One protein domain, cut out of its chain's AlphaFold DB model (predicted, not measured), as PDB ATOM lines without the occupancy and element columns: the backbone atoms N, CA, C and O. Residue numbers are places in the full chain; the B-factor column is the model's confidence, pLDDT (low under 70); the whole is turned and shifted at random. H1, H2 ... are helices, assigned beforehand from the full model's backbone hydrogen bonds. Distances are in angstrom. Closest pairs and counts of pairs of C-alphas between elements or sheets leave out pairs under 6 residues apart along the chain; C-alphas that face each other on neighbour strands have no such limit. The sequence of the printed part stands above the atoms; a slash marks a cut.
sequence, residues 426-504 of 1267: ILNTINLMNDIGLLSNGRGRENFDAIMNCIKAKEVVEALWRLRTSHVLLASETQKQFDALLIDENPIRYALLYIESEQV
ATOM      1  N   ILE A 426     -32.803   1.308  26.683       65.94
ATOM      2  CA  ILE A 426     -32.536   1.602  25.273       65.94
ATOM      3  C   ILE A 426     -31.086   1.848  25.007       65.94
ATOM      4  O   ILE A 426     -30.626   1.374  23.980       65.94
ATOM      5  N   LEU A 427     -30.341   2.516  25.879       56.84
ATOM      6  CA  LEU A 427     -28.897   2.602  25.702       56.84
ATOM      7  C   LEU A 427     -28.288   1.202  25.785       56.84
ATOM      8  O   LEU A 427     -27.484   0.848  24.933       56.84
ATOM      9  N   ASN A 428     -28.738   0.363  26.720       69.56
ATOM     10  CA  ASN A 428     -28.318  -1.033  26.825       69.56
ATOM     11  C   ASN A 428     -28.774  -1.860  25.616       69.56
ATOM     12  O   ASN A 428     -27.982  -2.639  25.095       69.56
ATOM     13  N   THR A 429     -29.997  -1.660  25.117       79.25
ATOM     14  CA  THR A 429     -30.521  -2.338  23.918       79.25
ATOM     15  C   THR A 429     -29.763  -1.903  22.663       79.25
ATOM     16  O   THR A 429     -29.339  -2.751  21.888       79.25
ATOM     17  N   ILE A 430     -29.515  -0.603  22.475       71.38
ATOM     18  CA  ILE A 430     -28.764  -0.043  21.342       71.38
ATOM     19  C   ILE A 430     -27.304  -0.497  21.391       71.38
ATOM     20  O   ILE A 430     -26.800  -0.974  20.377       71.38
ATOM     21  N   ASN A 431     -26.634  -0.400  22.545       73.69
ATOM     22  CA  ASN A 431     -25.252  -0.862  22.707       73.69
ATOM     23  C   ASN A 431     -25.148  -2.362  22.415       73.69
ATOM     24  O   ASN A 431     -24.300  -2.787  21.635       73.69
ATOM     25  N   LEU A 432     -26.066  -3.160  22.967       85.31
ATOM     26  CA  LEU A 432     -26.122  -4.592  22.707       85.31
ATOM     27  C   LEU A 432     -26.329  -4.898  21.218       85.31
ATOM     28  O   LEU A 432     -25.567  -5.691  20.672       85.31
ATOM     29  N   MET A 433     -27.310  -4.268  20.560       86.69
ATOM     30  CA  MET A 433     -27.607  -4.478  19.138       86.69
ATOM     31  C   MET A 433     -26.480  -3.996  18.211       86.69
ATOM     32  O   MET A 433     -26.258  -4.607  17.165       86.69
ATOM     33  N   ASN A 434     -25.775  -2.917  18.572       83.56
ATOM     34  CA  ASN A 434     -24.604  -2.427  17.840       83.56
ATOM     35  C   ASN A 434     -23.480  -3.461  17.869       83.56
ATOM     36  O   ASN A 434     -22.937  -3.835  16.832       83.56
ATOM     37  N   ASP A 435     -23.180  -3.956  19.064       79.44
ATOM     38  CA  ASP A 435     -22.061  -4.855  19.289       79.44
ATOM     39  C   ASP A 435     -22.254  -6.237  18.647       79.44
ATOM     40  O   ASP A 435     -21.275  -6.890  18.295       79.44
ATOM     41  N   ILE A 436     -23.503  -6.686  18.474       84.44
ATOM     42  CA  ILE A 436     -23.831  -7.938  17.766       84.44
ATOM     43  C   ILE A 436     -24.147  -7.723  16.278       84.44
ATOM     44  O   ILE A 436     -24.561  -8.655  15.597       84.44
ATOM     45  N   GLY A 437     -23.972  -6.505  15.753       85.75
ATOM     46  CA  GLY A 437     -24.132  -6.195  14.326       85.75
ATOM     47  C   GLY A 437     -25.578  -6.095  13.817       85.75
ATOM     48  O   GLY A 437     -25.793  -5.910  12.619       85.75
ATOM     49  N   LEU A 438     -26.587  -6.153  14.695       85.62
ATOM     50  CA  LEU A 438     -27.998  -5.994  14.308       85.62
ATOM     51  C   LEU A 438     -28.351  -4.560  13.903       85.62
ATOM     52  O   LEU A 438     -29.349  -4.367  13.210       85.62
ATOM     53  N   LEU A 439     -27.553  -3.563  14.305       79.12
ATOM     54  CA  LEU A 439     -27.721  -2.181  13.841       79.12
ATOM     55  C   LEU A 439     -27.033  -1.899  12.495       79.12
ATOM     56  O   LEU A 439     -27.460  -0.986  11.789       79.12
ATOM     57  N   SER A 440     -26.009  -2.671  12.106       74.75
ATOM     58  CA  SER A 440     -25.184  -2.410  10.912       74.75
ATOM     59  C   SER A 440     -25.594  -3.206   9.663       74.75
ATOM     60  O   SER A 440     -25.128  -2.900   8.567       74.75
ATOM     61  N   ASN A 441     -26.507  -4.175   9.779       69.12
ATOM     62  CA  ASN A 441     -26.885  -5.099   8.696       69.12
ATOM     63  C   ASN A 441     -27.939  -4.567   7.691       69.12
ATOM     64  O   ASN A 441     -28.602  -5.343   7.006       69.12
ATOM     65  N   GLY A 442     -28.122  -3.246   7.597       79.00
ATOM     66  CA  GLY A 442     -29.107  -2.604   6.712       79.00
ATOM     67  C   GLY A 442     -30.557  -2.625   7.222       79.00
ATOM     68  O   GLY A 442     -31.375  -1.874   6.695       79.00
ATOM     69  N   ARG A 443     -30.866  -3.403   8.274       83.81
ATOM     70  CA  ARG A 443     -32.198  -3.502   8.910       83.81
ATOM     71  C   ARG A 443     -32.249  -2.941  10.335       83.81
ATOM     72  O   ARG A 443     -33.244  -3.118  11.028       83.81
ATOM     73  N   GLY A 444     -31.217  -2.216  10.776       78.94
ATOM     74  CA  GLY A 444     -31.084  -1.753  12.166       78.94
ATOM     75  C   GLY A 444     -32.298  -1.011  12.732       78.94
ATOM     76  O   GLY A 444     -32.666  -1.232  13.883       78.94
ATOM     77  N   ARG A 445     -32.970  -0.190  11.912       69.94
ATOM     78  CA  ARG A 445     -34.210   0.496  12.306       69.94
ATOM     79  C   ARG A 445     -35.387  -0.467  12.473       69.94
ATOM     80  O   ARG A 445     -36.066  -0.399  13.486       69.94
ATOM     81  N   GLU A 446     -35.599  -1.370  11.514       84.19
ATOM     82  CA  GLU A 446     -36.664  -2.381  11.586       84.19
ATOM     83  C   GLU A 446     -36.478  -3.296  12.799       84.19
ATOM     84  O   GLU A 446     -37.443  -3.594  13.494       84.19
ATOM     85  N   ASN A 447     -35.236  -3.693  13.086       84.81
ATOM     86  CA  ASN A 447     -34.910  -4.530  14.237       84.81
ATOM     87  C   ASN A 447     -35.213  -3.812  15.555       84.81
ATOM     88  O   ASN A 447     -35.804  -4.397  16.458       84.81
ATOM     89  N   PHE A 448     -34.843  -2.536  15.670       82.56
ATOM     90  CA  PHE A 448     -35.111  -1.766  16.880       82.56
ATOM     91  C   PHE A 448     -36.615  -1.542  17.074       82.56
ATOM     92  O   PHE A 448     -37.138  -1.806  18.155       82.56
ATOM     93  N   ASP A 449     -37.322  -1.152  16.010       80.19
ATOM     94  CA  ASP A 449     -38.777  -0.995  16.023       80.19
ATOM     95  C   ASP A 449     -39.467  -2.326  16.373       80.19
ATOM     96  O   ASP A 449     -40.455  -2.334  17.105       80.19
ATOM     97  N   ALA A 450     -38.936  -3.467  15.922       84.81
ATOM     98  CA  ALA A 450     -39.464  -4.786  16.264       84.81
ATOM     99  C   ALA A 450     -39.292  -5.131  17.753       84.81
ATOM    100  O   ALA A 450     -40.231  -5.654  18.348       84.81
ATOM    101  N   ILE A 451     -38.157  -4.792  18.385       83.75
ATOM    102  CA  ILE A 451     -37.988  -4.953  19.843       83.75
ATOM    103  C   ILE A 451     -38.935  -4.014  20.587       83.75
ATOM    104  O   ILE A 451     -39.621  -4.454  21.503       83.75
ATOM    105  N   MET A 452     -39.004  -2.739  20.196       83.88
ATOM    106  CA  MET A 452     -39.819  -1.744  20.904       83.88
ATOM    107  C   MET A 452     -41.322  -2.019  20.797       83.88
ATOM    108  O   MET A 452     -42.071  -1.693  21.714       83.88
ATOM    109  N   ASN A 453     -41.760  -2.657  19.710       80.81
ATOM    110  CA  ASN A 453     -43.145  -3.091  19.531       80.81
ATOM    111  C   ASN A 453     -43.402  -4.525  20.033       80.81
ATOM    112  O   ASN A 453     -44.546  -4.983  20.014       80.81
ATOM    113  N   CYS A 454     -42.371  -5.247  20.484       82.56
ATOM    114  CA  CYS A 454     -42.529  -6.570  21.070       82.56
ATOM    115  C   CYS A 454     -43.107  -6.440  22.484       82.56
ATOM    116  O   CYS A 454     -42.522  -5.793  23.352       82.56
ATOM    117  N   ILE A 455     -44.220  -7.133  22.754       82.94
ATOM    118  CA  ILE A 455     -44.863  -7.187  24.085       82.94
ATOM    119  C   ILE A 455     -43.864  -7.650  25.169       82.94
ATOM    120  O   ILE A 455     -43.995  -7.294  26.338       82.94
ATOM    121  N   LYS A 456     -42.830  -8.397  24.762       90.62
ATOM    122  CA  LYS A 456     -41.780  -8.985  25.600       90.62
ATOM    123  C   LYS A 456     -40.393  -8.386  25.339       90.62
ATOM    124  O   LYS A 456     -39.383  -9.068  25.498       90.62
ATOM    125  N   ALA A 457     -40.324  -7.106  24.967       86.31
ATOM    126  CA  ALA A 457     -39.087  -6.396  24.621       86.31
ATOM    127  C   ALA A 457     -37.909  -6.674  25.580       86.31
ATOM    128  O   ALA A 457     -36.800  -6.960  25.134       86.31
ATOM    129  N   LYS A 458     -38.144  -6.647  26.901       85.31
ATOM    130  CA  LYS A 458     -37.105  -6.904  27.918       85.31
ATOM    131  C   LYS A 458     -36.566  -8.333  27.884       85.31
ATOM    132  O   LYS A 458     -35.360  -8.531  27.973       85.31
ATOM    133  N   GLU A 459     -37.448  -9.314  27.714       91.12
ATOM    134  CA  GLU A 459     -37.091 -10.736  27.649       91.12
ATOM    135  C   GLU A 459     -36.299 -11.039  26.370       91.12
ATOM    136  O   GLU A 459     -35.329 -11.791  26.411       91.12
ATOM    137  N   VAL A 460     -36.660 -10.397  25.252       92.12
ATOM    138  CA  VAL A 460     -35.929 -10.488  23.977       92.12
ATOM    139  C   VAL A 460     -34.526  -9.881  24.097       92.12
ATOM    140  O   VAL A 460     -33.552 -10.493  23.663       92.12
ATOM    141  N   VAL A 461     -34.392  -8.707  24.724       91.50
ATOM    142  CA  VAL A 461     -33.089  -8.047  24.940       91.50
ATOM    143  C   VAL A 461     -32.193  -8.868  25.868       91.50
ATOM    144  O   VAL A 461     -31.005  -9.035  25.586       91.50
ATOM    145  N   GLU A 462     -32.742  -9.440  26.938       90.44
ATOM    146  CA  GLU A 462     -31.969 -10.303  27.834       90.44
ATOM    147  C   GLU A 462     -31.556 -11.623  27.163       90.44
ATOM    148  O   GLU A 462     -30.421 -12.077  27.329       90.44
ATOM    149  N   ALA A 463     -32.430 -12.213  26.343       93.19
ATOM    150  CA  ALA A 463     -32.108 -13.390  25.541       93.19
ATOM    151  C   ALA A 463     -30.950 -13.123  24.556       93.19
ATOM    152  O   ALA A 463     -30.008 -13.913  24.483       93.19
ATOM    153  N   LEU A 464     -30.959 -11.973  23.868       92.56
ATOM    154  CA  LEU A 464     -29.861 -11.540  22.990       92.56
ATOM    155  C   LEU A 464     -28.545 -11.336  23.752       92.56
ATOM    156  O   LEU A 464     -27.479 -11.704  23.254       92.56
ATOM    157  N   TRP A 465     -28.602 -10.780  24.965       94.12
ATOM    158  CA  TRP A 465     -27.414 -10.593  25.799       94.12
ATOM    159  C   TRP A 465     -26.775 -11.934  26.179       94.12
ATOM    160  O   TRP A 465     -25.558 -12.081  26.071       94.12
ATOM    161  N   ARG A 466     -27.588 -12.941  26.530       91.56
ATOM    162  CA  ARG A 466     -27.119 -14.304  26.850       91.56
ATOM    163  C   ARG A 466     -26.517 -15.024  25.641       91.56
ATOM    164  O   ARG A 466     -25.476 -15.670  25.769       91.56
ATOM    165  N   LEU A 467     -27.122 -14.894  24.460       90.06
ATOM    166  CA  LEU A 467     -26.562 -15.453  23.220       90.06
ATOM    167  C   LEU A 467     -25.220 -14.804  22.846       90.06
ATOM    168  O   LEU A 467     -24.333 -15.454  22.292       90.06
ATOM    169  N   ARG A 468     -25.043 -13.520  23.176       89.00
ATOM    170  CA  ARG A 468     -23.790 -12.800  22.930       89.00
ATOM    171  C   ARG A 468     -22.684 -13.240  23.880       89.00
ATOM    172  O   ARG A 468     -21.577 -13.512  23.427       89.00
ATOM    173  N   THR A 469     -22.955 -13.270  25.184       87.38
ATOM    174  CA  THR A 469     -21.948 -13.609  26.207       87.38
ATOM    175  C   THR A 469     -21.510 -15.070  26.141       87.38
ATOM    176  O   THR A 469     -20.406 -15.392  26.564       87.38
ATOM    177  N   SER A 470     -22.332 -15.939  25.550       85.44
ATOM    178  CA  SER A 470     -21.982 -17.328  25.233       85.44
ATOM    179  C   SER A 470     -21.222 -17.503  23.910       85.44
ATOM    180  O   SER A 470     -20.837 -18.623  23.589       85.44
ATOM    181  N   HIS A 471     -20.978 -16.425  23.151       85.62
ATOM    182  CA  HIS A 471     -20.316 -16.435  21.836       85.62
ATOM    183  C   HIS A 471     -21.027 -17.262  20.746       85.62
ATOM    184  O   HIS A 471     -20.412 -17.621  19.744       85.62
ATOM    185  N   VAL A 472     -22.327 -17.527  20.906       84.06
ATOM    186  CA  VAL A 472     -23.130 -18.351  19.979       84.06
ATOM    187  C   VAL A 472     -23.701 -17.528  18.803       84.06
ATOM    188  O   VAL A 472     -24.103 -18.064  17.771       84.06
ATOM    189  N   LEU A 473     -23.683 -16.195  18.905       83.62
ATOM    190  CA  LEU A 473     -24.062 -15.285  17.817       83.62
ATOM    191  C   LEU A 473     -22.957 -15.192  16.745       83.62
ATOM    192  O   LEU A 473     -22.093 -14.315  16.796       83.62
ATOM    193  N   LEU A 474     -23.002 -16.068  15.736       75.62
ATOM    194  CA  LEU A 474     -22.195 -15.929  14.518       75.62
ATOM    195  C   LEU A 474     -22.772 -14.818  13.626       75.62
ATOM    196  O   LEU A 474     -23.963 -14.828  13.313       75.62
ATOM    197  N   ALA A 475     -21.925 -13.893  13.161       73.00
ATOM    198  CA  ALA A 475     -22.336 -12.690  12.419       73.00
ATOM    199  C   ALA A 475     -23.202 -12.961  11.168       73.00
ATOM    200  O   ALA A 475     -23.978 -12.103  10.755       73.00
ATOM    201  N   SER A 476     -23.087 -14.147  10.555       76.75
ATOM    202  CA  SER A 476     -23.902 -14.551   9.402       76.75
ATOM    203  C   SER A 476     -25.324 -14.998   9.764       76.75
ATOM    204  O   SER A 476     -26.188 -14.990   8.890       76.75
ATOM    205  N   GLU A 477     -25.587 -15.382  11.018       83.00
ATOM    206  CA  GLU A 477     -26.879 -15.931  11.470       83.00
ATOM    207  C   GLU A 477     -27.621 -15.046  12.481       83.00
ATOM    208  O   GLU A 477     -28.791 -15.292  12.780       83.00
ATOM    209  N   THR A 478     -26.986 -13.971  12.950       86.31
ATOM    210  CA  THR A 478     -27.514 -13.040  13.957       86.31
ATOM    211  C   THR A 478     -28.938 -12.552  13.658       86.31
ATOM    212  O   THR A 478     -29.773 -12.516  14.557       86.31
ATOM    213  N   GLN A 479     -29.266 -12.241  12.398       92.69
ATOM    214  CA  GLN A 479     -30.617 -11.796  12.031       92.69
ATOM    215  C   GLN A 479     -31.662 -12.918  12.144       92.69
ATOM    216  O   GLN A 479     -32.780 -12.673  12.581       92.69
ATOM    217  N   LYS A 480     -31.306 -14.155  11.783       89.62
ATOM    218  CA  LYS A 480     -32.224 -15.304  11.824       89.62
ATOM    219  C   LYS A 480     -32.563 -15.688  13.266       89.62
ATOM    220  O   LYS A 480     -33.711 -15.998  13.564       89.62
ATOM    221  N   GLN A 481     -31.569 -15.639  14.153       88.94
ATOM    222  CA  GLN A 481     -31.750 -15.877  15.588       88.94
ATOM    223  C   GLN A 481     -32.569 -14.751  16.243       88.94
ATOM    224  O   GLN A 481     -33.438 -15.020  17.067       88.94
ATOM    225  N   PHE A 482     -32.349 -13.501  15.826       94.75
ATOM    226  CA  PHE A 482     -33.147 -12.357  16.263       94.75
ATOM    227  C   PHE A 482     -34.627 -12.484  15.862       94.75
ATOM    228  O   PHE A 482     -35.507 -12.331  16.708       94.75
ATOM    229  N   ASP A 483     -34.902 -12.838  14.603       94.31
ATOM    230  CA  ASP A 483     -36.270 -13.026  14.109       94.31
ATOM    231  C   ASP A 483     -36.986 -14.175  14.854       94.31
ATOM    232  O   ASP A 483     -38.177 -14.069  15.147       94.31
ATOM    233  N   ALA A 484     -36.264 -15.245  15.219       90.25
ATOM    234  CA  ALA A 484     -36.803 -16.363  16.000       90.25
ATOM    235  C   ALA A 484     -37.147 -15.974  17.451       90.25
ATOM    236  O   ALA A 484     -38.180 -16.391  17.970       90.25
ATOM    237  N   LEU A 485     -36.330 -15.132  18.091       93.56
ATOM    238  CA  LEU A 485     -36.598 -14.637  19.447       93.56
ATOM    239  C   LEU A 485     -37.842 -13.749  19.525       93.56
ATOM    240  O   LEU A 485     -38.531 -13.760  20.541       93.56
ATOM    241  N   LEU A 486     -38.135 -12.981  18.474       93.25
ATOM    242  CA  LEU A 486     -39.293 -12.083  18.445       93.25
ATOM    243  C   LEU A 486     -40.639 -12.819  18.388       93.25
ATOM    244  O   LEU A 486     -41.654 -12.243  18.780       93.25
ATOM    245  N   ILE A 487     -40.653 -14.057  17.886       92.50
ATOM    246  CA  ILE A 487     -41.867 -14.868  17.712       92.50
ATOM    247  C   ILE A 487     -42.059 -15.925  18.805       92.50
ATOM    248  O   ILE A 487     -43.142 -16.502  18.894       92.50
ATOM    249  N   ASP A 488     -41.036 -16.200  19.619       91.06
ATOM    250  CA  ASP A 488     -41.097 -17.237  20.648       91.06
ATOM    251  C   ASP A 488     -41.908 -16.775  21.872       91.06
ATOM    252  O   ASP A 488     -41.734 -15.666  22.386       91.06
ATOM    253  N   GLU A 489     -42.798 -17.639  22.373       87.88
ATOM    254  CA  GLU A 489     -43.616 -17.342  23.554       87.88
ATOM    255  C   GLU A 489     -42.773 -17.197  24.834       87.88
ATOM    256  O   GLU A 489     -43.241 -16.611  25.815       87.88
ATOM    257  N   ASN A 490     -41.526 -17.685  24.848       91.50
ATOM    258  CA  ASN A 490     -40.552 -17.513  25.923       91.50
ATOM    259  C   ASN A 490     -39.116 -17.326  25.367       91.50
ATOM    260  O   ASN A 490     -38.314 -18.270  25.366       91.50
ATOM    261  N   PRO A 491     -38.742 -16.088  24.983       92.31
ATOM    262  CA  PRO A 491     -37.462 -15.788  24.328       92.31
ATOM    263  C   PRO A 491     -36.224 -16.207  25.140       92.31
ATOM    264  O   PRO A 491     -35.220 -16.648  24.582       92.31
ATOM    265  N   ILE A 492     -36.291 -16.127  26.475       91.38
ATOM    266  CA  ILE A 492     -35.192 -16.537  27.365       91.38
ATOM    267  C   ILE A 492     -35.005 -18.059  27.330       91.38
ATOM    268  O   ILE A 492     -33.871 -18.535  27.257       91.38
ATOM    269  N   ARG A 493     -36.102 -18.832  27.349       91.75
ATOM    270  CA  ARG A 493     -36.042 -20.297  27.230       91.75
ATOM    271  C   ARG A 493     -35.487 -20.714  25.871       91.75
ATOM    272  O   ARG A 493     -34.656 -21.617  25.829       91.75
ATOM    273  N   TYR A 494     -35.903 -20.045  24.795       91.94
ATOM    274  CA  TYR A 494     -35.350 -20.273  23.460       91.94
ATOM    275  C   TYR A 494     -33.831 -20.062  23.441       91.94
ATOM    276  O   TYR A 494     -33.099 -20.949  23.014       91.94
ATOM    277  N   ALA A 495     -33.342 -18.931  23.966       90.69
ATOM    278  CA  ALA A 495     -31.909 -18.645  24.012       90.69
ATOM    279  C   ALA A 495     -31.118 -19.687  24.816       90.69
ATOM    280  O   ALA A 495     -30.048 -20.093  24.378       90.69
ATOM    281  N   LEU A 496     -31.635 -20.158  25.956       87.44
ATOM    282  CA  LEU A 496     -30.971 -21.198  26.752       87.44
ATOM    283  C   LEU A 496     -30.884 -22.533  26.001       87.44
ATOM    284  O   LEU A 496     -29.802 -23.106  25.921       87.44
ATOM    285  N   LEU A 497     -31.982 -22.975  25.379       86.56
ATOM    286  CA  LEU A 497     -31.995 -24.195  24.563       86.56
ATOM    287  C   LEU A 497     -31.078 -24.085  23.338       86.56
ATOM    288  O   LEU A 497     -30.484 -25.073  22.915       86.56
ATOM    289  N   TYR A 498     -30.959 -22.887  22.764       86.25
ATOM    290  CA  TYR A 498     -30.083 -22.621  21.626       86.25
ATOM    291  C   TYR A 498     -28.597 -22.624  22.022       86.25
ATOM    292  O   TYR A 498     -27.763 -23.162  21.301       86.25
ATOM    293  N   ILE A 499     -28.256 -22.084  23.195       86.56
ATOM    294  CA  ILE A 499     -26.895 -22.162  23.751       86.56
ATOM    295  C   ILE A 499     -26.532 -23.617  24.060       86.56
ATOM    296  O   ILE A 499     -25.434 -24.056  23.723       86.56
ATOM    297  N   GLU A 500     -27.455 -24.373  24.658       81.19
ATOM    298  CA  GLU A 500     -27.267 -25.797  24.952       81.19
ATOM    299  C   GLU A 500     -27.095 -26.631  23.673       81.19
ATOM    300  O   GLU A 500     -26.262 -27.536  23.645       81.19
ATOM    301  N   SER A 501     -27.826 -26.322  22.595       80.81
ATOM    302  CA  SER A 501     -27.732 -27.071  21.337       80.81
ATOM    303  C   SER A 501     -26.465 -26.759  20.529       80.81
ATOM    304  O   SER A 501     -25.870 -27.676  19.960       80.81
ATOM    305  N   GLU A 502     -25.996 -25.508  20.523       69.88
ATOM    306  CA  GLU A 502     -24.749 -25.102  19.854       69.88
ATOM    307  C   GLU A 502     -23.496 -25.521  20.645       69.88
ATOM    308  O   GLU A 502     -22.495 -25.926  20.050       69.88
ATOM    309  N   GLN A 503     -23.550 -25.554  21.984       53.25
ATOM    310  CA  GLN A 503     -22.455 -26.100  22.802       53.25
ATOM    311  C   GLN A 503     -22.262 -27.615  22.620       53.25
ATOM    312  O   GLN A 503     -21.161 -28.118  22.838       53.25
ATOM    313  N   VAL A 504     -23.280 -28.341  22.143       49.31
ATOM    314  CA  VAL A 504     -23.156 -29.758  21.755       49.31
ATOM    315  C   VAL A 504     -22.482 -29.929  20.380       49.31
ATOM    316  O   VAL A 504     -21.944 -31.001  20.100       49.31
TER     317      VAL A 504
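AT A GLANCE: This is residues 426 to 504 of the 1267 residues of an uncharacterized protein of Legionella moravica (UniProt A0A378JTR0). Helix H3 sits in the middle of five helices, with H5 side by side with it, H4 folding back across from both, and H1 and H2 at the far end from H5. H3, H4 and H5 make an up-and-down bundle, each running against the one before. The printed part has 79 residues, all helix by class, compact (radius of gyration of the C-alphas 11.4 A), spanning 33 by 25 by 19 A.

IN THESE COORDINATES: H3, residues 457 to 469, is 18.7 A long; H5, residues 491 to 503, 18.3 A, ends at (-22.455, -26.100, 22.802). H4 is residues 478 to 487, H2 444 to 452, H1 426 to 435, beginning at (-32.536, 1.602, 25.273).

HOW THE PARTS SIT: H3, the hub, touches H5 at a shallow tilt of 16 degrees; their closest C-alphas, Ala 463 and Ile 492, are 4.8 A apart. H3 and H4 are a hairpin. H1 only just touches H3, with 3 pairs of C-alphas within 8 A. H2 touches H3 only at the corner. O i to N i+4 pairs are within hydrogen-bond range throughout H1, H2, H3 and H5, and 5 of 6 in H4.

THE WHOLE: The printed part has no cut and no long link. pLDDT is under 70 at residues 426 to 428, 441, 445 and 502 to 504.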